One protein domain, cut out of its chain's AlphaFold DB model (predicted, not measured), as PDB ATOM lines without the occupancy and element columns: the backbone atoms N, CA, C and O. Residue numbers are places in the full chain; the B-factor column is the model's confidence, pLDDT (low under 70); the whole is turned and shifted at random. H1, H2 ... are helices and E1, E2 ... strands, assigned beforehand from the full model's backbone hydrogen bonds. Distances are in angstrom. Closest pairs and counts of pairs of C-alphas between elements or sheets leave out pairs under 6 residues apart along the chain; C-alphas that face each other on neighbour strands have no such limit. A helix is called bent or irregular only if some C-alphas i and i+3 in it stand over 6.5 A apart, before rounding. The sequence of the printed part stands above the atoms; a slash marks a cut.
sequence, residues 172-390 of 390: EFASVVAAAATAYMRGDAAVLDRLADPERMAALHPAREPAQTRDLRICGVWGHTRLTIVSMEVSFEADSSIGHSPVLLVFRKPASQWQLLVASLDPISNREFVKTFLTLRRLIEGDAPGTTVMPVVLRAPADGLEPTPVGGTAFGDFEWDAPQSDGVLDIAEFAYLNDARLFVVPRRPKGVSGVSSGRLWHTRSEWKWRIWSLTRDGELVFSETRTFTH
ATOM      1  N   GLU A 172     118.070  26.394  -4.596       88.19
ATOM      2  CA  GLU A 172     117.589  26.048  -3.258       88.19
ATOM      3  C   GLU A 172     118.476  24.975  -2.617       88.19
ATOM      4  O   GLU A 172     119.019  25.194  -1.535       88.19
ATOM      5  N   PHE A 173     118.716  23.860  -3.312       91.75
ATOM      6  CA  PHE A 173     119.547  22.787  -2.771       91.75
ATOM      7  C   PHE A 173     121.005  23.226  -2.584       91.75
ATOM      8  O   PHE A 173     121.602  22.933  -1.551       91.75
ATOM      9  N   ALA A 174     121.552  24.020  -3.513       92.94
ATOM     10  CA  ALA A 174     122.883  24.614  -3.384       92.94
ATOM     11  C   ALA A 174     123.038  25.418  -2.080       92.94
ATOM     12  O   ALA A 174     124.077  25.341  -1.426       92.94
ATOM     13  N   SER A 175     122.000  26.166  -1.688       93.25
ATOM     14  CA  SER A 175     122.023  26.972  -0.463       93.25
ATOM     15  C   SER A 175     122.031  26.117   0.809       93.25
ATOM     16  O   SER A 175     122.806  26.398   1.723       93.25
ATOM     17  N   VAL A 176     121.250  25.031   0.837       95.38
ATOM     18  CA  VAL A 176     121.217  24.073   1.956       95.38
ATOM     19  C   VAL A 176     122.565  23.362   2.092       95.38
ATOM     20  O   VAL A 176     123.114  23.269   3.189       95.38
ATOM     21  N   VAL A 177     123.130  22.925   0.965       96.38
ATOM     22  CA  VAL A 177     124.449  22.287   0.881       96.38
ATOM     23  C   VAL A 177     125.552  23.210   1.408       96.38
ATOM     24  O   VAL A 177     126.344  22.803   2.257       96.38
ATOM     25  N   ALA A 178     125.590  24.467   0.955       96.06
ATOM     26  CA  ALA A 178     126.592  25.435   1.400       96.06
ATOM     27  C   ALA A 178     126.458  25.771   2.896       96.06
ATOM     28  O   ALA A 178     127.470  25.854   3.599       96.06
ATOM     29  N   ALA A 179     125.226  25.923   3.396       96.94
ATOM     30  CA  ALA A 179     124.959  26.168   4.812       96.94
ATOM     31  C   ALA A 179     125.417  24.990   5.686       96.94
ATOM     32  O   ALA A 179     126.111  25.201   6.681       96.94
ATOM     33  N   ALA A 180     125.100  23.758   5.276       96.81
ATOM     34  CA  ALA A 180     125.533  22.535   5.944       96.81
ATOM     35  C   ALA A 180     127.062  22.401   5.986       96.81
ATOM     36  O   ALA A 180     127.618  22.188   7.061       96.81
ATOM     37  N   ALA A 181     127.745  22.568   4.847       96.62
ATOM     38  CA  ALA A 181     129.206  22.491   4.776       96.62
ATOM     39  C   ALA A 181     129.869  23.547   5.673       96.62
ATOM     40  O   ALA A 181     130.762  23.230   6.454       96.62
ATOM     41  N   THR A 182     129.393  24.793   5.610       96.69
ATOM     42  CA  THR A 182     129.922  25.899   6.421       96.69
ATOM     43  C   THR A 182     129.743  25.639   7.912       96.69
ATOM     44  O   THR A 182     130.691  25.783   8.683       96.69
ATOM     45  N   ALA A 183     128.540  25.231   8.323       95.19
ATOM     46  CA  ALA A 183     128.247  24.910   9.714       95.19
ATOM     47  C   ALA A 183     129.083  23.727  10.208       95.19
ATOM     48  O   ALA A 183     129.602  23.761  11.320       95.19
ATOM     49  N   TYR A 184     129.275  22.718   9.357       94.31
ATOM     50  CA  TYR A 184     130.089  21.554   9.673       94.31
ATOM     51  C   TYR A 184     131.558  21.916   9.905       94.31
ATOM     52  O   TYR A 184     132.120  21.537  10.930       94.31
ATOM     53  N   MET A 185     132.150  22.720   9.018       94.31
ATOM     54  CA  MET A 185     133.535  23.185   9.163       94.31
ATOM     55  C   MET A 185     133.730  24.074  10.397       94.31
ATOM     56  O   MET A 185     134.750  23.974  11.073       94.31
ATOM     57  N   ARG A 186     132.740  24.909  10.731       93.56
ATOM     58  CA  ARG A 186     132.784  25.797  11.905       93.56
ATOM     59  C   ARG A 186     132.457  25.100  13.226       93.56
ATOM     60  O   ARG A 186     132.633  25.712  14.273       93.56
ATOM     61  N   GLY A 187     131.942  23.871  13.195       91.06
ATOM     62  CA  GLY A 187     131.385  23.228  14.387       91.06
ATOM     63  C   GLY A 187     130.131  23.930  14.930       91.06
ATOM     64  O   GLY A 187     129.871  23.879  16.129       91.06
ATOM     65  N   ASP A 188     129.354  24.596  14.069       92.38
ATOM     66  CA  ASP A 188     128.116  25.287  14.446       92.38
ATOM     67  C   ASP A 188     126.973  24.274  14.630       92.38
ATOM     68  O   ASP A 188     126.209  23.977  13.705       92.38
ATOM     69  N   ALA A 189     126.884  23.717  15.840       89.56
ATOM     70  CA  ALA A 189     125.874  22.726  16.200       89.56
ATOM     71  C   ALA A 189     124.445  23.250  15.993       89.56
ATOM     72  O   ALA A 189     123.611  22.542  15.445       89.56
ATOM     73  N   ALA A 190     124.173  24.518  16.319       91.75
ATOM     74  CA  ALA A 190     122.830  25.084  16.202       91.75
ATOM     75  C   ALA A 190     122.341  25.144  14.744       91.75
ATOM     76  O   ALA A 190     121.165  24.897  14.465       91.75
ATOM     77  N   VAL A 191     123.218  25.480  13.792       94.06
ATOM     78  CA  VAL A 191     122.869  25.403  12.365       94.06
ATOM     79  C   VAL A 191     122.739  23.948  11.915       94.06
ATOM     80  O   VAL A 191     121.789  23.636  11.198       94.06
ATOM     81  N   LEU A 192     123.650  23.064  12.332       92.50
ATOM     82  CA  LEU A 192     123.601  21.650  11.954       92.50
ATOM     83  C   LEU A 192     122.326  20.960  12.442       92.50
ATOM     84  O   LEU A 192     121.735  20.233  11.653       92.50
ATOM     85  N   ASP A 193     121.884  21.227  13.670       92.50
ATOM     86  CA  ASP A 193     120.678  20.648  14.268       92.50
ATOM     87  C   ASP A 193     119.413  21.111  13.539       92.50
ATOM     88  O   ASP A 193     118.514  20.316  13.281       92.50
ATOM     89  N   ARG A 194     119.357  22.382  13.115       94.44
ATOM     90  CA  ARG A 194     118.242  22.895  12.295       94.44
ATOM     91  C   ARG A 194     118.167  22.251  10.915       94.44
ATOM     92  O   ARG A 194     117.084  22.166  10.345       94.44
ATOM     93  N   LEU A 195     119.315  21.873  10.359       95.00
ATOM     94  CA  LEU A 195     119.397  21.201   9.066       95.00
ATOM     95  C   LEU A 195     119.298  19.681   9.201       95.00
ATOM     96  O   LEU A 195     119.177  19.015   8.178       95.00
ATOM     97  N   ALA A 196     119.400  19.129  10.410       95.00
ATOM     98  CA  ALA A 196     119.577  17.706  10.625       95.00
ATOM     99  C   ALA A 196     118.324  16.909  10.262       95.00
ATOM    100  O   ALA A 196     117.186  17.295  10.529       95.00
ATOM    101  N   ASP A 197     118.570  15.745   9.681       95.50
ATOM    102  CA  ASP A 197     117.602  14.667   9.676       95.50
ATOM    103  C   ASP A 197     117.414  14.150  11.118       95.50
ATOM    104  O   ASP A 197     118.418  14.003  11.821       95.50
ATOM    105  N   PRO A 198     116.184  13.844  11.579       93.25
ATOM    106  CA  PRO A 198     115.958  13.269  12.911       93.25
ATOM    107  C   PRO A 198     116.737  11.974  13.169       93.25
ATOM    108  O   PRO A 198     117.077  11.675  14.309       93.25
ATOM    109  N   GLU A 199     117.046  11.228  12.108       94.12
ATOM    110  CA  GLU A 199     117.828   9.996  12.163       94.12
ATOM    111  C   GLU A 199     119.338  10.256  12.083       94.12
ATOM    112  O   GLU A 199     120.117   9.310  12.010       94.12
ATOM    113  N   ARG A 200     119.822  11.501  12.048       93.00
ATOM    114  CA  ARG A 200     121.265  11.778  12.026       93.00
ATOM    115  C   ARG A 200     121.933  11.283  13.310       93.00
ATOM    116  O   ARG A 200     121.557  11.675  14.413       93.00
ATOM    117  N   MET A 201     123.008  10.502  13.175       90.69
ATOM    118  CA  MET A 201     123.836  10.129  14.323       90.69
ATOM    119  C   MET A 201     124.682  11.325  14.774       90.69
ATOM    120  O   MET A 201     125.763  11.582  14.246       90.69
ATOM    121  N   ALA A 202     124.189  12.073  15.761       71.38
ATOM    122  CA  ALA A 202     124.982  13.099  16.427       71.38
ATOM    123  C   ALA A 202     126.106  12.442  17.247       71.38
ATOM    124  O   ALA A 202     125.871  11.541  18.067       71.38
ATOM    125  N   ALA A 203     127.340  12.896  17.034       63.34
ATOM    126  CA  ALA A 203     128.449  12.504  17.887       63.34
ATOM    127  C   ALA A 203     128.507  13.405  19.125       63.34
ATOM    128  O   ALA A 203     128.271  14.606  19.052       63.34
ATOM    129  N   LEU A 204     128.880  12.811  20.257       57.53
ATOM    130  CA  LEU A 204     128.838  13.453  21.572       57.53
ATOM    131  C   LEU A 204     129.989  14.445  21.832       57.53
ATOM    132  O   LEU A 204     129.965  15.141  22.840       57.53
ATOM    133  N   HIS A 205     131.000  14.511  20.958       57.84
ATOM    134  CA  HIS A 205     132.233  15.254  21.229       57.84
ATOM    135  C   HIS A 205     132.648  16.139  20.045       57.84
ATOM    136  O   HIS A 205     132.915  15.606  18.961       57.84
ATOM    137  N   PRO A 206     132.791  17.465  20.233       56.94
ATOM    138  CA  PRO A 206     133.481  18.313  19.273       56.94
ATOM    139  C   PRO A 206     134.985  18.046  19.392       56.94
ATOM    140  O   PRO A 206     135.674  18.609  20.233       56.94
ATOM    141  N   ALA A 207     135.507  17.140  18.569       57.41
ATOM    142  CA  ALA A 207     136.938  16.828  18.558       57.41
ATOM    143  C   ALA A 207     137.754  17.756  17.648       57.41
ATOM    144  O   ALA A 207     138.968  17.592  17.520       57.41
ATOM    145  N   ARG A 208     137.086  18.664  16.931       72.69
ATOM    146  CA  ARG A 208     137.679  19.396  15.816       72.69
ATOM    147  C   ARG A 208     137.839  20.862  16.134       72.69
ATOM    148  O   ARG A 208     136.940  21.498  16.670       72.69
ATOM    149  N   GLU A 209     139.000  21.361  15.739       86.50
ATOM    150  CA  GLU A 209     139.279  22.779  15.651       86.50
ATOM    151  C   GLU A 209     138.283  23.422  14.672       86.50
ATOM    152  O   GLU A 209     138.211  22.987  13.516       86.50
ATOM    153  N   PRO A 210     137.491  24.407  15.119       90.44
ATOM    154  CA  PRO A 210     136.619  25.169  14.241       90.44
ATOM    155  C   PRO A 210     137.407  25.811  13.100       90.44
ATOM    156  O   PRO A 210     138.458  26.409  13.319       90.44
ATOM    157  N   ALA A 211     136.870  25.727  11.888       93.94
ATOM    158  CA  ALA A 211     137.468  26.324  10.707       93.94
ATOM    159  C   ALA A 211     136.500  27.293  10.023       93.94
ATOM    160  O   ALA A 211     135.313  27.014   9.829       93.94
ATOM    161  N   GLN A 212     137.023  28.437   9.599       95.69
ATOM    162  CA  GLN A 212     136.328  29.352   8.713       95.69
ATOM    163  C   GLN A 212     136.439  28.858   7.275       95.69
ATOM    164  O   GLN A 212     137.523  28.578   6.773       95.69
ATOM    165  N   THR A 213     135.306  28.781   6.590       95.12
ATOM    166  CA  THR A 213     135.255  28.493   5.157       95.12
ATOM    167  C   THR A 213     135.499  29.771   4.364       95.12
ATOM    168  O   THR A 213     134.770  30.751   4.544       95.12
ATOM    169  N   ARG A 214     136.484  29.752   3.468       94.44
ATOM    170  CA  ARG A 214     136.772  30.854   2.543       94.44
ATOM    171  C   ARG A 214     136.018  30.692   1.229       94.44
ATOM    172  O   ARG A 214     135.452  31.657   0.728       94.44
ATOM    173  N   ASP A 215     136.019  29.477   0.689       94.56
ATOM    174  CA  ASP A 215     135.380  29.147  -0.582       94.56
ATOM    175  C   ASP A 215     134.902  27.687  -0.574       94.56
ATOM    176  O   ASP A 215     135.457  26.839   0.133       94.56
ATOM    177  N   LEU A 216     133.854  27.401  -1.341       94.00
ATOM    178  CA  LEU A 216     133.158  26.120  -1.398       94.00
ATOM    179  C   LEU A 216     132.919  25.747  -2.856       94.00
ATOM    180  O   LEU A 216     132.337  26.521  -3.617       94.00
ATOM    181  N   ARG A 217     133.263  24.516  -3.233       93.06
ATOM    182  CA  ARG A 217     132.964  24.007  -4.570       93.06
ATOM    183  C   ARG A 217     132.322  22.636  -4.513       93.06
ATOM    184  O   ARG A 217     132.866  21.705  -3.934       93.06
ATOM    185  N   ILE A 218     131.172  22.506  -5.168       93.56
ATOM    186  CA  ILE A 218     130.502  21.218  -5.353       93.56
ATOM    187  C   ILE A 218     131.202  20.470  -6.489       93.56
ATOM    188  O   ILE A 218     131.212  20.919  -7.637       93.56
ATOM    189  N   CYS A 219     131.778  19.319  -6.159       91.75
ATOM    190  CA  CYS A 219     132.503  18.457  -7.090       91.75
ATOM    191  C   CYS A 219     131.655  17.311  -7.635       91.75
ATOM    192  O   CYS A 219     131.988  16.732  -8.672       91.75
ATOM    193  N   GLY A 220     130.538  17.005  -6.983       91.31
ATOM    194  CA  GLY A 220     129.561  16.067  -7.503       91.31
ATOM    195  C   GLY A 220     128.293  16.019  -6.672       91.31
ATOM    196  O   GLY A 220     128.318  16.252  -5.465       91.31
ATOM    197  N   VAL A 221     127.192  15.714  -7.349       92.19
ATOM    198  CA  VAL A 221     125.873  15.488  -6.760       92.19
ATOM    199  C   VAL A 221     125.329  14.215  -7.390       92.19
ATOM    200  O   VAL A 221     125.257  14.123  -8.618       92.19
ATOM    201  N   TRP A 222     124.992  13.228  -6.567       90.25
ATOM    202  CA  TRP A 222     124.524  11.918  -7.017       90.25
ATOM    203  C   TRP A 222     123.394  11.418  -6.130       90.25
ATOM    204  O   TRP A 222     123.382  11.698  -4.936       90.25
ATOM    205  N   GLY A 223     122.485  10.631  -6.691       85.88
ATOM    206  CA  GLY A 223     121.364  10.053  -5.960       85.88
ATOM    207  C   GLY A 223     120.045  10.278  -6.682       85.88
ATOM    208  O   GLY A 223     120.014  10.426  -7.902       85.88
ATOM    209  N   HIS A 224     118.969  10.302  -5.907       83.06
ATOM    210  CA  HIS A 224     117.590  10.365  -6.369       83.06
ATOM    211  C   HIS A 224     116.816  11.488  -5.650       83.06
ATOM    212  O   HIS A 224     117.360  12.228  -4.829       83.06
ATOM    213  N   THR A 225     115.520  11.623  -5.931       85.44
ATOM    214  CA  THR A 225     114.651  12.671  -5.364       85.44
ATOM    215  C   THR A 225     114.464  12.583  -3.844       85.44
ATOM    216  O   THR A 225     114.079  13.579  -3.231       85.44
ATOM    217  N   ARG A 226     114.761  11.424  -3.237       88.94
ATOM    218  CA  ARG A 226     114.630  11.138  -1.794       88.94
ATOM    219  C   ARG A 226     115.955  11.108  -1.030       88.94
ATOM    220  O   ARG A 226     115.959  11.298   0.183       88.94
ATOM    221  N   LEU A 227     117.074  10.889  -1.717       91.81
ATOM    222  CA  LEU A 227     118.403  10.773  -1.118       91.81
ATOM    223  C   LEU A 227     119.438  11.344  -2.080       91.81
ATOM    224  O   LEU A 227     119.492  10.943  -3.238       91.81
ATOM    225  N   THR A 228     120.286  12.247  -1.611       93.12
ATOM    226  CA  THR A 228     121.344  12.848  -2.420       93.12
ATOM    227  C   THR A 228     122.654  12.885  -1.649       93.12
ATOM    228  O   THR A 228     122.711  13.316  -0.503       93.12
ATOM    229  N   ILE A 229     123.724  12.456  -2.306       94.69
ATOM    230  CA  ILE A 229     125.099  12.524  -1.831       94.69
ATOM    231  C   ILE A 229     125.802  13.641  -2.588       94.69
ATOM    232  O   ILE A 229     125.774  13.700  -3.819       94.69
ATOM    233  N   VAL A 230     126.450  14.519  -1.837       95.88
ATOM    234  CA  VAL A 230     127.179  15.669  -2.346       95.88
ATOM    235  C   VAL A 230     128.632  15.542  -1.923       95.88
ATOM    236  O   VAL A 230     128.934  15.433  -0.738       95.88
ATOM    237  N   SER A 231     129.534  15.570  -2.897       95.12
ATOM    238  CA  SER A 231     130.969  15.710  -2.658       95.12
ATOM    239  C   SER A 231     131.375  17.141  -2.960       95.12
ATOM    240  O   SER A 231     131.013  17.700  -4.003       95.12
ATOM    241  N   MET A 232     132.119  17.736  -2.038       94.56
ATOM    242  CA  MET A 232     132.578  19.112  -2.115       94.56
ATOM    243  C   MET A 232     134.051  19.202  -1.750       94.56
ATOM    244  O   MET A 232     134.566  18.371  -1.012       94.56
ATOM    245  N   GLU A 233     134.688  20.262  -2.219       94.62
ATOM    246  CA  GLU A 233     135.993  20.707  -1.750       94.62
ATOM    247  C   GLU A 233     135.826  22.078  -1.098       94.62
ATOM    248  O   GLU A 233     135.135  22.959  -1.630       94.62
ATOM    249  N   VAL A 234     136.437  22.247   0.070       95.69
ATOM    250  CA  VAL A 234     136.322  23.461   0.882       95.69
ATOM    251  C   VAL A 234     137.697  24.040   1.131       95.69
ATOM    252  O   VAL A 234     138.560  23.357   1.674       95.69
ATOM    253  N   SER A 235     137.880  25.312   0.784       97.06
ATOM    254  CA  SER A 235     139.037  26.090   1.223       97.06
ATOM    255  C   SER A 235     138.752  26.645   2.614       97.06
ATOM    256  O   SER A 235     137.714  27.282   2.828       97.06
ATOM    257  N   PHE A 236     139.632  26.364   3.573       96.94
ATOM    258  CA  PHE A 236     139.402  26.663   4.980       96.94
ATOM    259  C   PHE A 236     140.623  27.255   5.678       96.94
ATOM    260  O   PHE A 236     141.772  27.054   5.277       96.94
ATOM    261  N   GLU A 237     140.337  27.933   6.782       97.00
ATOM    262  CA  GLU A 237     141.316  28.469   7.710       97.00
ATOM    263  C   GLU A 237     140.907  28.181   9.158       97.00
ATOM    264  O   GLU A 237     139.775  28.444   9.556       97.00
ATOM    265  N   ALA A 238     141.836  27.632   9.928       95.00
ATOM    266  CA  ALA A 238     141.745  27.378  11.360       95.00
ATOM    267  C   ALA A 238     143.015  27.914  12.048       95.00
ATOM    268  O   ALA A 238     143.979  28.267  11.363       95.00
ATOM    269  N   ASP A 239     143.052  27.950  13.381       93.31
ATOM    270  CA  ASP A 239     144.176  28.547  14.124       93.31
ATOM    271  C   ASP A 239     145.511  27.836  13.831       93.31
ATOM    272  O   ASP A 239     146.562  28.473  13.743       93.31
ATOM    273  N   SER A 240     145.475  26.512  13.653       93.31
ATOM    274  CA  SER A 240     146.657  25.664  13.465       93.31
ATOM    275  C   SER A 240     146.848  25.142  12.039       93.31
ATOM    276  O   SER A 240     147.904  24.579  11.719       93.31
ATOM    277  N   SER A 241     145.847  25.293  11.165       95.69
ATOM    278  CA  SER A 241     145.938  24.783   9.796       95.69
ATOM    279  C   SER A 241     145.076  25.520   8.777       95.69
ATOM    280  O   SER A 241     144.016  26.048   9.091       95.69
ATOM    281  N   ILE A 242     145.525  25.491   7.527       97.38
ATOM    282  CA  ILE A 242     144.831  26.036   6.360       97.38
ATOM    283  C   ILE A 242     144.844  25.031   5.208       97.38
ATOM    284  O   ILE A 242     145.576  24.036   5.233       97.38
ATOM    285  N   GLY A 243     144.101  25.343   4.155       95.94
ATOM    286  CA  GLY A 243     144.207  24.672   2.867       95.94
ATOM    287  C   GLY A 243     142.853  24.172   2.409       95.94
ATOM    288  O   GLY A 243     141.859  24.881   2.547       95.94
ATOM    289  N   HIS A 244     142.818  22.970   1.851       95.12
ATOM    290  CA  HIS A 244     141.615  22.364   1.306       95.12
ATOM    291  C   HIS A 244     141.215  21.111   2.077       95.12
ATOM    292  O   HIS A 244     142.060  20.352   2.560       95.12
ATOM    293  N   SER A 245     139.912  20.880   2.178       93.88
ATOM    294  CA  SER A 245     139.365  19.668   2.765       93.88
ATOM    295  C   SER A 245     138.185  19.153   1.942       93.88
ATOM    296  O   SER A 245     137.269  19.935   1.658       93.88
ATOM    297  N   PRO A 246     138.172  17.852   1.599       95.00
ATOM    298  CA  PRO A 246     137.003  17.246   0.999       95.00
ATOM    299  C   PRO A 246     135.904  17.114   2.058       95.00
ATOM    300  O   PRO A 246     136.147  16.650   3.175       95.00
ATOM    301  N   VAL A 247     134.691  17.510   1.692       96.38
ATOM    302  CA  VAL A 247     133.493  17.366   2.519       96.38
ATOM    303  C   VAL A 247     132.492  16.495   1.775       96.38
ATOM    304  O   VAL A 247     132.053  16.829   0.671       96.38
ATOM    305  N   LEU A 248     132.083  15.404   2.412       97.56
ATOM    306  CA  LEU A 248     130.976  14.573   1.970       97.56
ATOM    307  C   LEU A 248     129.739  14.948   2.779       97.56
ATOM    308  O   LEU A 248     129.763  14.898   4.009       97.56
ATOM    309  N   LEU A 249     128.649  15.269   2.094       97.81
ATOM    310  CA  LEU A 249     127.342  15.471   2.703       97.81
ATOM    311  C   LEU A 249     126.350  14.461   2.130       97.81
ATOM    312  O   LEU A 249     126.334  14.210   0.926       97.81
ATOM    313  N   VAL A 250     125.491  13.910   2.978       97.00
ATOM    314  CA  VAL A 250     124.365  13.068   2.569       97.00
ATOM    315  C   VAL A 250     123.087  13.717   3.062       97.00
ATOM    316  O   VAL A 250     122.946  13.982   4.255       97.00
ATOM    317  N   PHE A 251     122.160  13.962   2.147       96.56
ATOM    318  CA  PHE A 251     120.859  14.548   2.421       96.56
ATOM    319  C   PHE A 251     119.753  13.552   2.122       96.56
ATOM    320  O   PHE A 251     119.764  12.907   1.073       96.56
ATOM    321  N   ARG A 252     118.762  13.483   3.007       94.25
ATOM    322  CA  ARG A 252     117.503  12.777   2.780       94.25
ATOM    323  C   ARG A 252     116.380  13.796   2.610       94.25
ATOM    324  O   ARG A 252     116.438  14.899   3.149       94.25
ATOM    325  N   LYS A 253     115.360  13.435   1.844       91.31
ATOM    326  CA  LYS A 253     114.150  14.227   1.633       91.31
ATOM    327  C   LYS A 253     112.926  13.396   2.033       91.31
ATOM    328  O   LYS A 253     112.236  12.880   1.156       91.31
ATOM    329  N   PRO A 254     112.671  13.209   3.344       80.50
ATOM    330  CA  PRO A 254     111.540  12.401   3.808       80.50
ATOM    331  C   PRO A 254     110.178  13.041   3.493       80.50
ATOM    332  O   PRO A 254     109.179  12.338   3.389       80.50
ATOM    333  N   ALA A 255     110.138  14.367   3.317       78.88
ATOM    334  CA  ALA A 255     108.947  15.119   2.928       78.88
ATOM    335  C   ALA A 255     109.288  16.151   1.834       78.88
ATOM    336  O   ALA A 255     109.831  15.810   0.788       78.88
ATOM    337  N   SER A 256     108.980  17.432   2.040       83.38
ATOM    338  CA  SER A 256     109.246  18.491   1.057       83.38
ATOM    339  C   SER A 256     110.637  19.123   1.177       83.38
ATOM    340  O   SER A 256     111.069  19.785   0.234       83.38
ATOM    341  N   GLN A 257     111.356  18.898   2.281       91.44
ATOM    342  CA  GLN A 257     112.616  19.578   2.594       91.44
ATOM    343  C   GLN A 257     113.801  18.614   2.660       91.44
ATOM    344  O   GLN A 257     113.673  17.485   3.132       91.44
ATOM    345  N   TRP A 258     114.954  19.083   2.181       94.81
ATOM    346  CA  TRP A 258     116.223  18.374   2.308       94.81
ATOM    347  C   TRP A 258     116.762  18.505   3.728       94.81
ATOM    348  O   TRP A 258     116.911  19.616   4.233       94.81
ATOM    349  N   GLN A 259     117.084  17.369   4.333       95.94
ATOM    350  CA  GLN A 259     117.610  17.259   5.684       95.94
ATOM    351  C   GLN A 259     118.958  16.540   5.651       95.94
ATOM    352  O   GLN A 259     119.151  15.568   4.919       95.94
ATOM    353  N   LEU A 260     119.916  17.058   6.406       96.69
ATOM    354  CA  LEU A 260     121.285  16.577   6.487       96.69
ATOM    355  C   LEU A 260     121.339  15.310   7.344       96.69
ATOM    356  O   LEU A 260     121.187  15.373   8.562       96.69
ATOM    357  N   LEU A 261     121.604  14.175   6.703       96.56
ATOM    358  CA  LEU A 261     121.755  12.881   7.359       96.56
ATOM    359  C   LEU A 261     123.197  12.647   7.821       96.56
ATOM    360  O   LEU A 261     123.412  12.219   8.948       96.56
ATOM    361  N   VAL A 262     124.186  12.961   6.975       96.31
ATOM    362  CA  VAL A 262     125.618  12.793   7.284       96.31
ATOM    363  C   VAL A 262     126.425  13.975   6.772       96.31
ATOM    364  O   VAL A 262     126.195  14.452   5.663       96.31
ATOM    365  N   ALA A 263     127.414  14.399   7.556       95.31
ATOM    366  CA  ALA A 263     128.504  15.260   7.117       95.31
ATOM    367  C   ALA A 263     129.835  14.612   7.511       95.31
ATOM    368  O   ALA A 263     129.939  14.076   8.616       95.31
ATOM    369  N   SER A 264     130.820  14.625   6.612       95.31
ATOM    370  CA  SER A 264     132.064  13.894   6.826       95.31
ATOM    371  C   SER A 264     133.293  14.527   6.167       95.31
ATOM    372  O   SER A 264     133.259  14.893   4.990       95.31
ATOM    373  N   LEU A 265     134.395  14.588   6.924       93.75
ATOM    374  CA  LEU A 265     135.757  14.848   6.410       93.75
ATOM    375  C   LEU A 265     136.586  13.560   6.317       93.75
ATOM    376  O   LEU A 265     137.767  13.598   5.969       93.75
ATOM    377  N   ASP A 266     135.996  12.420   6.676       93.88
ATOM    378  CA  ASP A 266     136.689  11.144   6.706       93.88
ATOM    379  C   ASP A 266     137.231  10.806   5.300       93.88
ATOM    380  O   ASP A 266     136.492  10.868   4.309       93.88
ATOM    381  N   PRO A 267     138.520  10.451   5.165       92.44
ATOM    382  CA  PRO A 267     139.132  10.173   3.877       92.44
ATOM    383  C   PRO A 267     138.603   8.887   3.235       92.44
ATOM    384  O   PRO A 267     138.636   8.791   2.011       92.44
ATOM    385  N   ILE A 268     138.103   7.909   4.002       95.12
ATOM    386  CA  ILE A 268     137.470   6.704   3.444       95.12
ATOM    387  C   ILE A 268     136.103   7.076   2.858       95.12
ATOM    388  O   ILE A 268     135.831   6.734   1.704       95.12
ATOM    389  N   SER A 269     135.304   7.868   3.581       96.50
ATOM    390  CA  SER A 269     134.042   8.442   3.088       96.50
ATOM    391  C   SER A 269     134.243   9.294   1.831       96.50
ATOM    392  O   SER A 269     133.534   9.139   0.840       96.50
ATOM    393  N   ASN A 270     135.250  10.166   1.817       94.75
ATOM    394  CA  ASN A 270     135.494  11.075   0.695       94.75
ATOM    395  C   ASN A 270     136.220  10.420  -0.498       94.75
ATOM    396  O   ASN A 270     136.273  11.011  -1.577       94.75
ATOM    397  N   ARG A 271     136.768   9.204  -0.346       91.94
ATOM    398  CA  ARG A 271     137.489   8.488  -1.417       91.94
ATOM    399  C   ARG A 271     136.831   7.160  -1.772       91.94
ATOM    400  O   ARG A 271     136.187   7.051  -2.814       91.94
ATOM    401  N   GLU A 272     137.011   6.137  -0.940       93.56
ATOM    402  CA  GLU A 272     136.577   4.767  -1.241       93.56
ATOM    403  C   GLU A 272     135.058   4.653  -1.346       93.56
ATOM    404  O   GLU A 272     134.560   4.038  -2.292       93.56
ATOM    405  N   PHE A 273     134.329   5.276  -0.418       95.75
ATOM    406  CA  PHE A 273     132.870   5.308  -0.450       95.75
ATOM    407  C   PHE A 273     132.369   5.999  -1.717       95.75
ATOM    408  O   PHE A 273     131.651   5.366  -2.484       95.75
ATOM    409  N   VAL A 274     132.809   7.233  -2.005       93.31
ATOM    410  CA  VAL A 274     132.404   7.965  -3.223       93.31
ATOM    411  C   VAL A 274     132.714   7.153  -4.484       93.31
ATOM    412  O   VAL A 274     131.858   7.008  -5.355       93.31
ATOM    413  N   LYS A 275     133.913   6.567  -4.583       92.62
ATOM    414  CA  LYS A 275     134.312   5.734  -5.730       92.62
ATOM    415  C   LYS A 275     133.407   4.507  -5.896       92.62
ATOM    416  O   LYS A 275     132.973   4.204  -7.010       92.62
ATOM    417  N   THR A 276     133.136   3.796  -4.805       92.81
ATOM    418  CA  THR A 276     132.314   2.577  -4.820       92.81
ATOM    419  C   THR A 276     130.861   2.916  -5.126       92.81
ATOM    420  O   THR A 276     130.253   2.303  -6.003       92.81
ATOM    421  N   PHE A 277     130.333   3.956  -4.484       91.38
ATOM    422  CA  PHE A 277     128.989   4.462  -4.714       91.38
ATOM    423  C   PHE A 277     128.776   4.842  -6.180       91.38
ATOM    424  O   PHE A 277     127.825   4.386  -6.801       91.38
ATOM    425  N   LEU A 278     129.705   5.590  -6.780       90.06
ATOM    426  CA  LEU A 278     129.643   5.964  -8.195       90.06
ATOM    427  C   LEU A 278     129.577   4.766  -9.149       90.06
ATOM    428  O   LEU A 278     128.956   4.863 -10.206       90.06
ATOM    429  N   THR A 279     130.200   3.649  -8.779       90.38
ATOM    430  CA  THR A 279     130.166   2.406  -9.564       90.38
ATOM    431  C   THR A 279     128.804   1.717  -9.460       90.38
ATOM    432  O   THR A 279     128.343   1.101 -10.419       90.38
ATOM    433  N   LEU A 280     128.141   1.848  -8.311       88.31
ATOM    434  CA  LEU A 280     126.890   1.162  -7.986       88.31
ATOM    435  C   LEU A 280     125.648   2.053  -8.097       88.31
ATOM    436  O   LEU A 280     124.537   1.549  -7.975       88.31
ATOM    437  N   ARG A 281     125.806   3.350  -8.382       85.25
ATOM    438  CA  ARG A 281     124.711   4.335  -8.396       85.25
ATOM    439  C   ARG A 281     123.540   3.943  -9.296       85.25
ATOM    440  O   ARG A 281     122.400   4.206  -8.956       85.25
ATOM    441  N   ARG A 282     123.803   3.218 -10.390       85.44
ATOM    442  CA  ARG A 282     122.761   2.727 -11.310       85.44
ATOM    443  C   ARG A 282     121.734   1.819 -10.628       85.44
ATOM    444  O   ARG A 282     120.644   1.639 -11.154       85.44
ATOM    445  N   LEU A 283     122.077   1.229  -9.481       83.81
ATOM    446  CA  LEU A 283     121.153   0.420  -8.690       83.81
ATOM    447  C   LEU A 283     120.069   1.266  -8.010       83.81
ATOM    448  O   LEU A 283     119.004   0.729  -7.735       83.81
ATOM    449  N   ILE A 284     120.320   2.556  -7.771       79.25
ATOM    450  CA  ILE A 284     119.437   3.479  -7.034       79.25
ATOM    451  C   ILE A 284     118.923   4.653  -7.896       79.25
ATOM    452  O   ILE A 284     118.417   5.644  -7.379       79.25
ATOM    453  N   GLU A 285     119.126   4.573  -9.211       75.25
ATOM    454  CA  GLU A 285     118.660   5.547 -10.211       75.25
ATOM    455  C   GLU A 285     117.447   4.987 -10.986       75.25
ATOM    456  O   GLU A 285     117.218   5.348 -12.137       75.25
ATOM    457  N   GLY A 286     116.712   4.031 -10.406       67.81
ATOM    458  CA  GLY A 286     115.601   3.357 -11.077       67.81
ATOM    459  C   GLY A 286     114.254   4.010 -10.777       67.81
ATOM    460  O   GLY A 286     113.920   4.209  -9.616       67.81
ATOM    461  N   ASP A 287     113.442   4.234 -11.813       64.62
ATOM    462  CA  ASP A 287     112.087   4.807 -11.680       64.62
ATOM    463  C   ASP A 287     111.048   3.817 -11.121       64.62
ATOM    464  O   ASP A 287     109.909   4.189 -10.832       64.62
ATOM    465  N   ALA A 288     111.407   2.535 -10.997       66.38
ATOM    466  CA  ALA A 288     110.516   1.523 -10.446       66.38
ATOM    467  C   ALA A 288     110.402   1.718  -8.922       66.38
ATOM    468  O   ALA A 288     111.426   1.611  -8.239       66.38
ATOM    469  N   PRO A 289     109.196   1.971  -8.380       64.25
ATOM    470  CA  PRO A 289     109.024   2.154  -6.947       64.25
ATOM    471  C   PRO A 289     109.452   0.879  -6.214       64.25
ATOM    472  O   PRO A 289     108.934  -0.203  -6.498       64.25
ATOM    473  N   GLY A 290     110.401   1.001  -5.283       62.59
ATOM    474  CA  GLY A 290     110.608  -0.031  -4.274       62.59
ATOM    475  C   GLY A 290     109.376  -0.047  -3.379       62.59
ATOM    476  O   GLY A 290     108.986   0.988  -2.849       62.59
ATOM    477  N   THR A 291     108.714  -1.191  -3.251       65.56
ATOM    478  CA  THR A 291     107.452  -1.282  -2.502       65.56
ATOM    479  C   THR A 291     107.655  -1.730  -1.064       65.56
ATOM    480  O   THR A 291     106.790  -1.488  -0.224       65.56
ATOM    481  N   THR A 292     108.766  -2.399  -0.742       81.81
ATOM    482  CA  THR A 292     109.062  -2.811   0.637       81.81
ATOM    483  C   THR A 292     110.566  -2.913   0.879       81.81
ATOM    484  O   THR A 292     111.232  -3.791   0.330       81.81
ATOM    485  N   VAL A 293     111.105  -2.075   1.768       86.81
ATOM    486  CA  VAL A 293     112.460  -2.237   2.316       86.81
ATOM    487  C   VAL A 293     112.393  -2.535   3.802       86.81
ATOM    488  O   VAL A 293     111.628  -1.926   4.544       86.81
ATOM    489  N   MET A 294     113.186  -3.511   4.235       90.12
ATOM    490  CA  MET A 294     113.271  -3.906   5.636       90.12
ATOM    491  C   MET A 294     114.680  -3.648   6.167       90.12
ATOM    492  O   MET A 294     115.656  -3.926   5.449       90.12
ATOM    493  N   PRO A 295     114.799  -3.152   7.412       93.69
ATOM    494  CA  PRO A 295     116.095  -2.953   8.033       93.69
ATOM    495  C   PRO A 295     116.810  -4.293   8.197       93.69
ATOM    496  O   PRO A 295     116.183  -5.336   8.402       93.69
ATOM    497  N   VAL A 296     118.135  -4.270   8.084       94.81
ATOM    498  CA  VAL A 296     118.953  -5.455   8.357       94.81
ATOM    499  C   VAL A 296     118.932  -5.806   9.844       94.81
ATOM    500  O   VAL A 296     118.679  -4.955  10.699       94.81
ATOM    501  N   VAL A 297     119.258  -7.059  10.152       95.56
ATOM    502  CA  VAL A 297     119.407  -7.544  11.527       95.56
ATOM    503  C   VAL A 297     120.891  -7.620  11.867       95.56
ATOM    504  O   VAL A 297     121.635  -8.380  11.247       95.56
ATOM    505  N   LEU A 298     121.326  -6.839  12.859       97.31
ATOM    506  CA  LEU A 298     122.720  -6.815  13.300       97.31
ATOM    507  C   LEU A 298     123.074  -8.104  14.058       97.31
ATOM    508  O   LEU A 298     122.417  -8.464  15.039       97.31
ATOM    509  N   ARG A 299     124.138  -8.784  13.623       95.50
ATOM    510  CA  ARG A 299     124.609 -10.054  14.194       95.50
ATOM    511  C   ARG A 299     125.707  -9.838  15.217       95.50
ATOM    512  O   ARG A 299     125.531 -10.194  16.380       95.50
ATOM    513  N   ALA A 300     126.798  -9.219  14.795       95.06
ATOM    514  CA  ALA A 300     127.979  -9.012  15.615       95.06
ATOM    515  C   ALA A 300     128.603  -7.643  15.313       95.06
ATOM    516  O   ALA A 300     128.440  -7.129  14.207       95.06
ATOM    517  N   PRO A 301     129.316  -7.043  16.270       95.88
ATOM    518  CA  PRO A 301     129.370  -7.407  17.683       95.88
ATOM    519  C   PRO A 301     128.068  -7.001  18.393       95.88
ATOM    520  O   PRO A 301     127.266  -6.234  17.851       95.88
ATOM    521  N   ALA A 302     127.830  -7.527  19.597       96.25
ATOM    522  CA  ALA A 302     126.767  -6.999  20.456       96.25
ATOM    523  C   ALA A 302     127.040  -5.522  20.800       96.25
ATOM    524  O   ALA A 302     128.174  -5.056  20.687       96.25
ATOM    525  N   ASP A 303     126.002  -4.788  21.199       97.25
ATOM    526  CA  ASP A 303     126.151  -3.387  21.598       97.25
ATOM    527  C   ASP A 303     127.184  -3.229  22.729       97.25
ATOM    528  O   ASP A 303     127.239  -4.039  23.657       97.25
ATOM    529  N   GLY A 304     128.027  -2.205  22.619       95.25
ATOM    530  CA  GLY A 304     129.121  -1.904  23.540       95.25
ATOM    531  C   GLY A 304     130.404  -2.715  23.324       95.25
ATOM    532  O   GLY A 304     131.391  -2.448  24.008       95.25
ATOM    533  N   LEU A 305     130.434  -3.681  22.397       94.81
ATOM    534  CA  LEU A 305     131.591  -4.556  22.170       94.81
ATOM    535  C   LEU A 305     132.274  -4.291  20.824       94.81
ATOM    536  O   LEU A 305     131.625  -3.991  19.827       94.81
ATOM    537  N   GLU A 306     133.596  -4.463  20.781       92.19
ATOM    538  CA  GLU A 306     134.370  -4.479  19.534       92.19
ATOM    539  C   GLU A 306     134.334  -5.884  18.887       92.19
ATOM    540  O   GLU A 306     134.266  -6.891  19.607       92.19
ATOM    541  N   PRO A 307     134.386  -6.006  17.543       93.19
ATOM    542  CA  PRO A 307     134.486  -7.306  16.890       93.19
ATOM    543  C   PRO A 307     135.716  -8.100  17.342       93.19
ATOM    544  O   PRO A 307     136.847  -7.621  17.271       93.19
ATOM    545  N   THR A 308     135.507  -9.354  17.739       91.12
ATOM    546  CA  THR A 308     136.608 -10.266  18.079       91.12
ATOM    547  C   THR A 308     137.120 -10.965  16.814       91.12
ATOM    548  O   THR A 308     136.301 -11.479  16.048       91.12
ATOM    549  N   PRO A 309     138.443 -11.024  16.571       90.69
ATOM    550  CA  PRO A 309     138.990 -11.765  15.439       90.69
ATOM    551  C   PRO A 309     138.655 -13.260  15.509       90.69
ATOM    552  O   PRO A 309     138.711 -13.876  16.575       90.69
ATOM    553  N   VAL A 310     138.353 -13.865  14.360       86.69
ATOM    554  CA  VAL A 310     138.011 -15.293  14.247       86.69
ATOM    555  C   VAL A 310     139.085 -16.027  13.446       86.69
ATOM    556  O   VAL A 310     139.598 -15.509  12.456       86.69
ATOM    557  N   GLY A 311     139.438 -17.249  13.856       80.12
ATOM    558  CA  GLY A 311     140.237 -18.161  13.025       80.12
ATOM    559  C   GLY A 311     141.640 -17.661  12.654       80.12
ATOM    560  O   GLY A 311     142.097 -17.913  11.545       80.12
ATOM    561  N   GLY A 312     142.321 -16.938  13.553       80.81
ATOM    562  CA  GLY A 312     143.684 -16.434  13.321       80.81
ATOM    563  C   GLY A 312     143.770 -15.181  12.443       80.81
ATOM    564  O   GLY A 312     144.867 -14.780  12.055       80.81
ATOM    565  N   THR A 313     142.637 -14.550  12.131       88.25
ATOM    566  CA  THR A 313     142.611 -13.220  11.508       88.25
ATOM    567  C   THR A 313     143.108 -12.146  12.480       88.25
ATOM    568  O   THR A 313     143.056 -12.312  13.698       88.25
ATOM    569  N   ALA A 314     143.620 -11.036  11.942       87.88
ATOM    570  CA  ALA A 314     144.094  -9.912  12.753       87.88
ATOM    571  C   ALA A 314     142.955  -9.008  13.261       87.88
ATOM    572  O   ALA A 314     143.151  -8.262  14.215       87.88
ATOM    573  N   PHE A 315     141.782  -9.067  12.624       92.50
ATOM    574  CA  PHE A 315     140.648  -8.175  12.861       92.50
ATOM    575  C   PHE A 315     139.342  -8.972  12.832       92.50
ATOM    576  O   PHE A 315     139.236  -9.930  12.070       92.50
ATOM    577  N   GLY A 316     138.363  -8.571  13.644       94.38
ATOM    578  CA  GLY A 316     136.990  -9.073  13.551       94.38
ATOM    579  C   GLY A 316     136.142  -8.265  12.562       94.38
ATOM    580  O   GLY A 316     136.603  -7.263  12.007       94.38
ATOM    581  N   ASP A 317     134.889  -8.675  12.378       96.06
ATOM    582  CA  ASP A 317     133.944  -8.046  11.454       96.06
ATOM    583  C   ASP A 317     132.682  -7.524  12.169       96.06
ATOM    584  O   ASP A 317     132.168  -8.130  13.110       96.06
ATOM    585  N   PHE A 318     132.176  -6.383  11.698       97.31
ATOM    586  CA  PHE A 318     130.818  -5.913  11.964       97.31
ATOM    587  C   PHE A 318     129.884  -6.604  10.979       97.31
ATOM    588  O   PHE A 318     130.029  -6.398   9.776       97.31
ATOM    589  N   GLU A 319     128.945  -7.406  11.468       96.81
ATOM    590  CA  GLU A 319     128.166  -8.348  10.668       96.81
ATOM    591  C   GLU A 319     126.659  -8.116  10.787       96.81
ATOM    592  O   GLU A 319     126.129  -7.828  11.866       96.81
ATOM    593  N   TRP A 320     125.945  -8.310   9.680       96.88
ATOM    594  CA  TRP A 320     124.488  -8.239   9.625       96.88
ATOM    595  C   TRP A 320     123.900  -9.167   8.563       96.88
ATOM    596  O   TRP A 320     124.553  -9.529   7.580       96.88
ATOM    597  N   ASP A 321     122.622  -9.496   8.750       95.06
ATOM    598  CA  ASP A 321     121.814 -10.220   7.774       95.06
ATOM    599  C   ASP A 321     120.763  -9.313   7.146       95.06
ATOM    600  O   ASP A 321     119.991  -8.633   7.829       95.06
ATOM    601  N   ALA A 322     120.698  -9.357   5.822       91.62
ATOM    602  CA  ALA A 322     119.688  -8.662   5.050       91.62
ATOM    603  C   ALA A 322     118.432  -9.540   4.894       91.62
ATOM    604  O   ALA A 322     118.506 -10.589   4.248       91.62
ATOM    605  N   PRO A 323     117.256  -9.128   5.409       88.06
ATOM    606  CA  PRO A 323     116.010  -9.814   5.088       88.06
ATOM    607  C   PRO A 323     115.676  -9.667   3.599       88.06
ATOM    608  O   PRO A 323     116.043  -8.674   2.946       88.06
ATOM    609  N   GLN A 324     114.929 -10.641   3.075       86.19
ATOM    610  CA  GLN A 324     114.387 -10.591   1.720       86.19
ATOM    611  C   GLN A 324     113.443  -9.386   1.590       86.19
ATOM    612  O   GLN A 324     112.427  -9.306   2.270       86.19
ATOM    613  N   SER A 325     113.821  -8.431   0.744       87.12
ATOM    614  CA  SER A 325     113.126  -7.157   0.508       87.12
ATOM    615  C   SER A 325     113.631  -6.530  -0.800       87.12
ATOM    616  O   SER A 325     114.566  -7.061  -1.405       87.12
ATOM    617  N   ASP A 326     113.071  -5.388  -1.204       86.56
ATOM    618  CA  ASP A 326     113.455  -4.648  -2.419       86.56
ATOM    619  C   ASP A 326     114.755  -3.831  -2.257       86.56
ATOM    620  O   ASP A 326     115.139  -3.063  -3.147       86.56
ATOM    621  N   GLY A 327     115.450  -3.974  -1.122       88.50
ATOM    622  CA  GLY A 327     116.740  -3.335  -0.891       88.50
ATOM    623  C   GLY A 327     117.778  -3.776  -1.929       88.50
ATOM    624  O   GLY A 327     117.919  -4.960  -2.228       88.50
ATOM    625  N   VAL A 328     118.538  -2.827  -2.467       89.81
ATOM    626  CA  VAL A 328     119.580  -3.075  -3.481       89.81
ATOM    627  C   VAL A 328     120.991  -2.826  -2.963       89.81
ATOM    628  O   VAL A 328     121.957  -3.365  -3.507       89.81
ATOM    629  N   LEU A 329     121.119  -2.027  -1.908       92.38
ATOM    630  CA  LEU A 329     122.397  -1.622  -1.347       92.38
ATOM    631  C   LEU A 329     122.272  -1.454   0.162       92.38
ATOM    632  O   LEU A 329     121.270  -0.919   0.635       92.38
ATOM    633  N   ASP A 330     123.320  -1.845   0.881       95.25
ATOM    634  CA  ASP A 330     123.506  -1.470   2.272       95.25
ATOM    635  C   ASP A 330     124.631  -0.430   2.394       95.25
ATOM    636  O   ASP A 330     125.641  -0.490   1.684       95.25
ATOM    637  N   ILE A 331     124.471   0.537   3.297       97.00
ATOM    638  CA  ILE A 331     125.535   1.469   3.682       97.00
ATOM    639  C   ILE A 331     125.823   1.269   5.163       97.00
ATOM    640  O   ILE A 331     124.946   1.481   5.994       97.00
ATOM    641  N   ALA A 332     127.048   0.873   5.497       97.88
ATOM    642  CA  ALA A 332     127.494   0.834   6.882       97.88
ATOM    643  C   ALA A 332     128.004   2.220   7.282       97.88
ATOM    644  O   ALA A 332     128.962   2.721   6.686       97.88
ATOM    645  N   GLU A 333     127.352   2.835   8.264       97.94
ATOM    646  CA  GLU A 333     127.721   4.132   8.824       97.94
ATOM    647  C   GLU A 333     128.379   3.926  10.183       97.94
ATOM    648  O   GLU A 333     127.794   3.312  11.069       97.94
ATOM    649  N   PHE A 334     129.572   4.488  10.347       96.50
ATOM    650  CA  PHE A 334     130.338   4.504  11.584       96.50
ATOM    651  C   PHE A 334     130.583   5.957  12.002       96.50
ATOM    652  O   PHE A 334     131.394   6.649  11.385       96.50
ATOM    653  N   ALA A 335     129.886   6.438  13.026       94.25
ATOM    654  CA  ALA A 335     130.024   7.796  13.542       94.25
ATOM    655  C   ALA A 335     131.022   7.854  14.708       94.25
ATOM    656  O   ALA A 335     130.941   7.066  15.650       94.25
ATOM    657  N   TYR A 336     131.938   8.821  14.666       91.06
ATOM    658  CA  TYR A 336     132.965   9.051  15.687       91.06
ATOM    659  C   TYR A 336     133.388  10.520  15.672       91.06
ATOM    660  O   TYR A 336     133.460  11.124  14.611       91.06
ATOM    661  N   LEU A 337     133.693  11.116  16.831       87.12
ATOM    662  CA  LEU A 337     134.325  12.449  16.925       87.12
ATOM    663  C   LEU A 337     133.687  13.563  16.046       87.12
ATOM    664  O   LEU A 337     134.387  14.429  15.518       87.12
ATOM    665  N   ASN A 338     132.361  13.541  15.892       85.56
ATOM    666  CA  ASN A 338     131.572  14.425  15.015       85.56
ATOM    667  C   ASN A 338     131.918  14.312  13.521       85.56
ATOM    668  O   ASN A 338     131.888  15.276  12.758       85.56
ATOM    669  N   ASP A 339     132.248  13.101  13.104       91.06
ATOM    670  CA  ASP A 339     132.531  12.680  11.744       91.06
ATOM    671  C   ASP A 339     131.865  11.326  11.485       91.06
ATOM    672  O   ASP A 339     131.392  10.658  12.410       91.06
ATOM    673  N   ALA A 340     131.822  10.923  10.221       93.62
ATOM    674  CA  ALA A 340     131.253   9.645   9.827       93.62
ATOM    675  C   ALA A 340     132.125   8.959   8.782       93.62
ATOM    676  O   ALA A 340     132.502   9.553   7.766       93.62
ATOM    677  N   ARG A 341     132.384   7.675   8.997       96.25
ATOM    678  CA  ARG A 341     132.959   6.771   8.010       96.25
ATOM    679  C   ARG A 341     131.855   5.927   7.395       96.25
ATOM    680  O   ARG A 341     131.130   5.241   8.108       96.25
ATOM    681  N   LEU A 342     131.746   5.971   6.073       97.81
ATOM    682  CA  LEU A 342     130.735   5.239   5.323       97.81
ATOM    683  C   LEU A 342     131.373   4.133   4.485       97.81
ATOM    684  O   LEU A 342     132.422   4.326   3.870       97.81
ATOM    685  N   PHE A 343     130.691   2.996   4.385       97.56
ATOM    686  CA  PHE A 343     131.040   1.923   3.461       97.56
ATOM    687  C   PHE A 343     129.827   1.508   2.650       97.56
ATOM    688  O   PHE A 343     128.765   1.247   3.202       97.56
ATOM    689  N   VAL A 344     130.004   1.400   1.338       95.25
ATOM    690  CA  VAL A 344     128.991   0.825   0.454       95.25
ATOM    691  C   VAL A 344     129.172  -0.686   0.407       95.25
ATOM    692  O   VAL A 344     130.254  -1.164   0.059       95.25
ATOM    693  N   VAL A 345     128.110  -1.430   0.706       93.50
ATOM    694  CA  VAL A 345     128.082  -2.893   0.672       93.50
ATOM    695  C   VAL A 345     126.948  -3.348  -0.254       93.50
ATOM    696  O   VAL A 345     125.780  -3.073   0.016       93.50
ATOM    697  N   PRO A 346     127.252  -4.027  -1.376       86.81
ATOM    698  CA  PRO A 346     126.219  -4.617  -2.219       86.81
ATOM    699  C   PRO A 346     125.364  -5.590  -1.408       86.81
ATOM    700  O   PRO A 346     125.906  -6.493  -0.764       86.81
ATOM    701  N   ARG A 347     124.038  -5.427  -1.454       85.50
ATOM    702  CA  ARG A 347     123.142  -6.256  -0.649       85.50
ATOM    703  C   ARG A 347     123.163  -7.698  -1.157       85.50
ATOM    704  O   ARG A 347     123.024  -7.955  -2.354       85.50
ATOM    705  N   ARG A 348     123.308  -8.649  -0.235       82.06
ATOM    706  CA  ARG A 348     123.225 -10.086  -0.517       82.06
ATOM    707  C   ARG A 348     121.938 -10.634   0.103       82.06
ATOM    708  O   ARG A 348     121.840 -10.649   1.322       82.06
ATOM    709  N   PRO A 349     120.959 -11.111  -0.693       72.50
ATOM    710  CA  PRO A 349     119.706 -11.661  -0.155       72.50
ATOM    711  C   PRO A 349     119.896 -12.941   0.671       72.50
ATOM    712  O   PRO A 349     118.990 -13.361   1.382       72.50
ATOM    713  N   LYS A 350     121.047 -13.606   0.516       76.69
ATOM    714  CA  LYS A 350     121.439 -14.802   1.262       76.69
ATOM    715  C   LYS A 350     122.887 -14.645   1.721       76.69
ATOM    716  O   LYS A 350     123.759 -14.380   0.892       76.69
ATOM    717  N   GLY A 351     123.124 -14.872   3.010       83.06
ATOM    718  CA  GLY A 351     124.443 -14.836   3.639       83.06
ATOM    719  C   GLY A 351     124.708 -13.569   4.451       83.06
ATOM    720  O   GLY A 351     124.024 -12.560   4.297       83.06
ATOM    721  N   VAL A 352     125.739 -13.656   5.290       89.75
ATOM    722  CA  VAL A 352     126.175 -12.576   6.176       89.75
ATOM    723  C   VAL A 352     126.943 -11.533   5.368       89.75
ATOM    724  O   VAL A 352     127.813 -11.866   4.551       89.75
ATOM    725  N   SER A 353     126.598 -10.268   5.575       94.94
ATOM    726  CA  SER A 353     127.365  -9.122   5.086       94.94
ATOM    727  C   SER A 353     128.162  -8.528   6.237       94.94
ATOM    728  O   SER A 353     127.740  -8.624   7.388       94.94
ATOM    729  N   GLY A 354     129.303  -7.908   5.938       94.88
ATOM    730  CA  GLY A 354     130.090  -7.293   6.990       94.88
ATOM    731  C   GLY A 354     131.167  -6.324   6.532       94.88
ATOM    732  O   GLY A 354     131.509  -6.234   5.347       94.88
ATOM    733  N   VAL A 355     131.691  -5.584   7.505       96.44
ATOM    734  CA  VAL A 355     132.826  -4.668   7.366       96.44
ATOM    735  C   VAL A 355     133.851  -5.004   8.438       96.44
ATOM    736  O   VAL A 355     133.529  -5.006   9.619       96.44
ATOM    737  N   SER A 356     135.098  -5.225   8.030       95.62
ATOM    738  CA  SER A 356     136.183  -5.509   8.972       95.62
ATOM    739  C   SER A 356     136.554  -4.310   9.833       95.62
ATOM    740  O   SER A 356     136.719  -3.199   9.315       95.62
ATOM    741  N   SER A 357     136.783  -4.549  11.128       94.75
ATOM    742  CA  SER A 357     137.297  -3.542  12.063       94.75
ATOM    743  C   SER A 357     138.686  -3.038  11.671       94.75
ATOM    744  O   SER A 357     139.015  -1.890  11.948       94.75
ATOM    745  N   GLY A 358     139.460  -3.815  10.901       92.88
ATOM    746  CA  GLY A 358     140.744  -3.380  10.337       92.88
ATOM    747  C   GLY A 358     140.632  -2.247   9.311       92.88
ATOM    748  O   GLY A 358     141.639  -1.648   8.935       92.88
ATOM    749  N   ARG A 359     139.414  -1.931   8.850       93.81
ATOM    750  CA  ARG A 359     139.128  -0.754   8.014       93.81
ATOM    751  C   ARG A 359     138.780   0.483   8.835       93.81
ATOM    752  O   ARG A 359     138.568   1.550   8.255       93.81
ATOM    753  N   LEU A 360     138.686   0.360  10.154       93.50
ATOM    754  CA  LEU A 360     138.532   1.470  11.086       93.50
ATOM    755  C   LEU A 360     139.904   1.869  11.633       93.50
ATOM    756  O   LEU A 360     140.874   1.120  11.542       93.50
ATOM    757  N   TRP A 361     140.010   3.088  12.150       88.31
ATOM    758  CA  TRP A 361     141.210   3.524  12.859       88.31
ATOM    759  C   TRP A 361     140.953   3.580  14.357       88.31
ATOM    760  O   TRP A 361     139.837   3.800  14.814       88.31
ATOM    761  N   HIS A 362     142.016   3.442  15.136       85.25
ATOM    762  CA  HIS A 362     141.917   3.492  16.583       85.25
ATOM    763  C   HIS A 362     141.923   4.948  17.065       85.25
ATOM    764  O   HIS A 362     142.962   5.610  17.035       85.25
ATOM    765  N   THR A 363     140.784   5.461  17.539       84.12
ATOM    766  CA  THR A 363     140.688   6.831  18.092       84.12
ATOM    767  C   THR A 363     140.711   6.880  19.614       84.12
ATOM    768  O   THR A 363     140.857   7.970  20.161       84.12
ATOM    769  N   ARG A 364     140.596   5.727  20.297       85.31
ATOM    770  CA  ARG A 364     140.435   5.651  21.764       85.31
ATOM    771  C   ARG A 364     139.212   6.430  22.252       85.31
ATOM    772  O   ARG A 364     139.258   7.125  23.263       85.31
ATOM    773  N   SER A 365     138.144   6.385  21.464       86.44
ATOM    774  CA  SER A 365     136.875   7.040  21.757       86.44
ATOM    775  C   SER A 365     135.739   6.068  21.487       86.44
ATOM    776  O   SER A 365     135.932   5.066  20.800       86.44
ATOM    777  N   GLU A 366     134.549   6.401  21.972       90.38
ATOM    778  CA  GLU A 366     133.323   5.717  21.574       90.38
ATOM    779  C   GLU A 366     133.016   5.979  20.091       90.38
ATOM    780  O   GLU A 366     133.245   7.080  19.566       90.38
ATOM    781  N   TRP A 367     132.504   4.946  19.433       93.44
ATOM    782  CA  TRP A 367     131.966   4.941  18.082       93.44
ATOM    783  C   TRP A 367     130.522   4.461  18.128       93.44
ATOM    784  O   TRP A 367     130.160   3.610  18.941       93.44
ATOM    785  N   LYS A 368     129.707   4.968  17.207       95.19
ATOM    786  CA  LYS A 368     128.368   4.448  16.924       95.19
ATOM    787  C   LYS A 368     128.358   3.849  15.533       95.19
ATOM    788  O   LYS A 368     129.026   4.370  14.642       95.19
ATOM    789  N   TRP A 369     127.589   2.797  15.321       97.00
ATOM    790  CA  TRP A 369     127.421   2.220  14.002       97.00
ATOM    791  C   TRP A 369     126.011   1.702  13.772       97.00
ATOM    792  O   TRP A 369     125.312   1.287  14.698       97.00
ATOM    793  N   ARG A 370     125.600   1.744  12.509       97.94
ATOM    794  CA  ARG A 370     124.340   1.184  12.018       97.94
ATOM    795  C   ARG A 370     124.448   0.909  10.528       97.94
ATOM    796  O   ARG A 370     125.372   1.379   9.860       97.94
ATOM    797  N   ILE A 371     123.458   0.207   9.999       98.00
ATOM    798  CA  ILE A 371     123.351  -0.099   8.579       98.00
ATOM    799  C   ILE A 371     122.115   0.578   8.001       98.00
ATOM    800  O   ILE A 371     121.032   0.549   8.585       98.00
ATOM    801  N   TRP A 372     122.284   1.188   6.836       96.50
ATOM    802  CA  TRP A 372     121.204   1.738   6.031       96.50
ATOM    803  C   TRP A 372     120.877   0.738   4.939       96.50
ATOM    804  O   TRP A 372     121.793   0.247   4.287       96.50
ATOM    805  N   SER A 373     119.603   0.488   4.681       94.69
ATOM    806  CA  SER A 373     119.156  -0.301   3.536       94.69
ATOM    807  C   SER A 373     118.433   0.595   2.550       94.69
ATOM    808  O   SER A 373     117.485   1.282   2.924       94.69
ATOM    809  N   LEU A 374     118.905   0.593   1.303       91.94
ATOM    810  CA  LEU A 374     118.448   1.492   0.251       91.94
ATOM    811  C   LEU A 374     117.682   0.728  -0.826       91.94
ATOM    812  O   LEU A 374     118.142  -0.322  -1.284       91.94
ATOM    813  N   THR A 375     116.561   1.280  -1.273       89.75
ATOM    814  CA  THR A 375     115.812   0.809  -2.449       89.75
ATOM    815  C   THR A 375     116.301   1.458  -3.743       89.75
ATOM    816  O   THR A 375     117.153   2.351  -3.747       89.75
ATOM    817  N   ARG A 376     115.719   1.025  -4.869       87.44
ATOM    818  CA  ARG A 376     115.981   1.590  -6.199       87.44
ATOM    819  C   ARG A 376     115.528   3.038  -6.373       87.44
ATOM    820  O   ARG A 376     116.140   3.740  -7.165       87.44
ATOM    821  N   ASP A 377     114.500   3.468  -5.644       83.88
ATOM    822  CA  ASP A 377     113.945   4.827  -5.674       83.88
ATOM    823  C   ASP A 377     114.529   5.736  -4.570       83.88
ATOM    824  O   ASP A 377     114.077   6.867  -4.360       83.88
ATOM    825  N   GLY A 378     115.554   5.259  -3.856       85.56
ATOM    826  CA  GLY A 378     116.242   6.016  -2.812       85.56
ATOM    827  C   GLY A 378     115.480   6.111  -1.489       85.56
ATOM    828  O   GLY A 378     115.795   6.986  -0.681       85.56
ATOM    829  N   GLU A 379     114.492   5.242  -1.256       88.38
ATOM    830  CA  GLU A 379     113.945   5.017   0.082       88.38
ATOM    831  C   GLU A 379     115.002   4.355   0.965       88.38
ATOM    832  O   GLU A 379     115.828   3.564   0.500       88.38
ATOM    833  N   LEU A 380     115.001   4.724   2.243       91.00
ATOM    834  CA  LEU A 380     116.044   4.347   3.177       91.00
ATOM    835  C   LEU A 380     115.435   3.976   4.526       91.00
ATOM    836  O   LEU A 380     114.651   4.742   5.088       91.00
ATOM    837  N   VAL A 381     115.844   2.821   5.049       93.88
ATOM    838  CA  VAL A 381     115.537   2.367   6.413       93.88
ATOM    839  C   VAL A 381     116.821   2.044   7.160       93.88
ATOM    840  O   VAL A 381     117.815   1.635   6.561       93.88
ATOM    841  N   PHE A 382     116.793   2.226   8.474       96.44
ATOM    842  CA  PHE A 382     117.947   2.043   9.345       96.44
ATOM    843  C   PHE A 382     117.781   0.791  10.202       96.44
ATOM    844  O   PHE A 382     116.685   0.509  10.689       96.44
ATOM    845  N   SER A 383     118.870   0.057  10.419       97.31
ATOM    846  CA  SER A 383     118.952  -0.878  11.542       97.31
ATOM    847  C   SER A 383     118.904  -0.128  12.876       97.31
ATOM    848  O   SER A 383     119.024   1.099  12.929       97.31
ATOM    849  N   GLU A 384     118.838  -0.879  13.979       96.62
ATOM    850  CA  GLU A 384     119.220  -0.326  15.280       96.62
ATOM    851  C   GLU A 384     120.640   0.266  15.227       96.62
ATOM    852  O   GLU A 384     121.464  -0.116  14.386       96.62
ATOM    853  N   THR A 385     120.917   1.213  16.122       96.75
ATOM    854  CA  THR A 385     122.259   1.775  16.301       96.75
ATOM    855  C   THR A 385     122.933   1.075  17.469       96.75
ATOM    856  O   THR A 385     122.344   0.978  18.542       96.75
ATOM    857  N   ARG A 386     124.168   0.623  17.263       96.94
ATOM    858  CA  ARG A 386     125.029   0.052  18.303       96.94
ATOM    859  C   ARG A 386     126.246   0.939  18.533       96.94
ATOM    860  O   ARG A 386     126.607   1.773  17.706       96.94
ATOM    861  N   THR A 387     126.887   0.740  19.664       95.56
ATOM    862  CA  THR A 387     128.074   1.437  20.142       95.56
ATOM    863  C   THR A 387     129.226   0.458  20.310       95.56
ATOM    864  O   THR A 387     129.016  -0.746  20.447       95.56
ATOM    865  N   PHE A 388     130.452   0.963  20.270       93.69
ATOM    866  CA  PHE A 388     131.652   0.245  20.699       93.69
ATOM    867  C   PHE A 388     132.748   1.255  21.042       93.69
ATOM    868  O   PHE A 388     132.692   2.412  20.629       93.69
ATOM    869  N   THR A 389     133.752   0.831  21.803       88.31
ATOM    870  CA  THR A 389     134.924   1.657  22.125       88.31
ATOM    871  C   THR A 389     136.179   0.936  21.660       88.31
ATOM    872  O   THR A 389     136.324  -0.250  21.941       88.31
ATOM    873  N   HIS A 390     137.047   1.661  20.951       73.19
ATOM    874  CA  HIS A 390     138.399   1.211  20.607       73.19
ATOM    875  C   HIS A 390     139.356   1.350  21.789       73.19
ATOM    876  O   HIS A 390     139.403   2.464  22.369       73.19
TER     877      HIS A 390
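Overview. This is residues 172 to 390 of the 390 residues of an uncharacterized protein of Acidobacteria bacterium (UniProt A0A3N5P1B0). Three antiparallel sheets stand in a row, only partly face to face: E1 to E4 curls round helix H1, a twisted branched sheet of E7, E8, E10, E11 and E12 is in the middle, and a small sheet, E5 E6 E9, covers its other side. Helix H3 packs on both larger sheets, and short H2 makes a hairpin with H1. The printed part has 219 residues, with three named helices and twelve named strands in the order H1 H2 E1 E2 E3 E4 H3 E5 to E12, of mixed class. It is compact, with a radius of gyration of the C-alphas of 17.1 A and spans of 48 by 43 by 28 A.

Arrangement. In the branched sheet E7, residues 329 to 336, has its hairpin partner E8, 339 to 346, on one side (N 332 to O 343, 2.9 A) and E10, 366 to 374, on the other side (N 333 to O 370, 2.9 A). On the side of E10 other than that of E7 lie E11, 380 to 382, its hairpin partner (N 373 to O 381, 2.8 A), and E12, 386 to 389 (N 367 to O 388, 2.8 A). This sheet is one of a stack of sheets, face to face in turn. One sheet that it is face to face with is made of E5, 297 to 300, E6, 317 to 321, and E9, 352 to 356, with E5 and E6 a hairpin (N 299 to O 319, 2.8 A) and E6 and E9 antiparallel neighbours (N 318 to O 355, 2.8 A); the parts of the two sheets that face each other are 9.8 A centre to centre, their best planes 5 degrees apart. The other is a meander, each strand the antiparallel neighbour of the one before, in hairpins: E1, 212 to 223, E2, 227 to 237, E3, 241 to 252, and E4, 259 to 264 (N 217 to O 233, 2.9 A; N 232 to O 247, 2.9 A; N 250 to O 262, 2.8 A). The C-alphas of Ser 264 and Asp 339, the closest of E4 and E8, are 5.1 A apart. The meander curls round H1, 172 to 186; H2, 189 to 195, touches H1 (C-alphas 183 and 191, 6.0 A) at a shallow tilt of 18 degrees, opposite ways, and only grazes the sheet. H3, 267 to 283, is on the opposite face from H1, three layers, at a height of 9.7 A; it is irregular, C-alphas 279 and 282 being 7.6 A apart, with 9 of 13 O i to N i+4 pairs within hydrogen-bond range, while H1 and H2 have each pair within range.

Along the chain. C-alpha 172 begins H1 at (117.589, 26.048, -3.258). E3 is 31.7 A long, E2 30.3 A, E1 28.5 A and H3 24.0 A. E12 ends at C-alpha 389, (134.924, 1.657, 22.125).

Size, cuts and confidence. The C-alphas of Glu 172 and Gly 312, the two farthest apart, are 52.5 A apart. The printed part has no cut; the links H2 to E1, H3 to E5 and E5 to E6 are long. Residues 203 to 207 and 286 to 291 are under 70 in pLDDT.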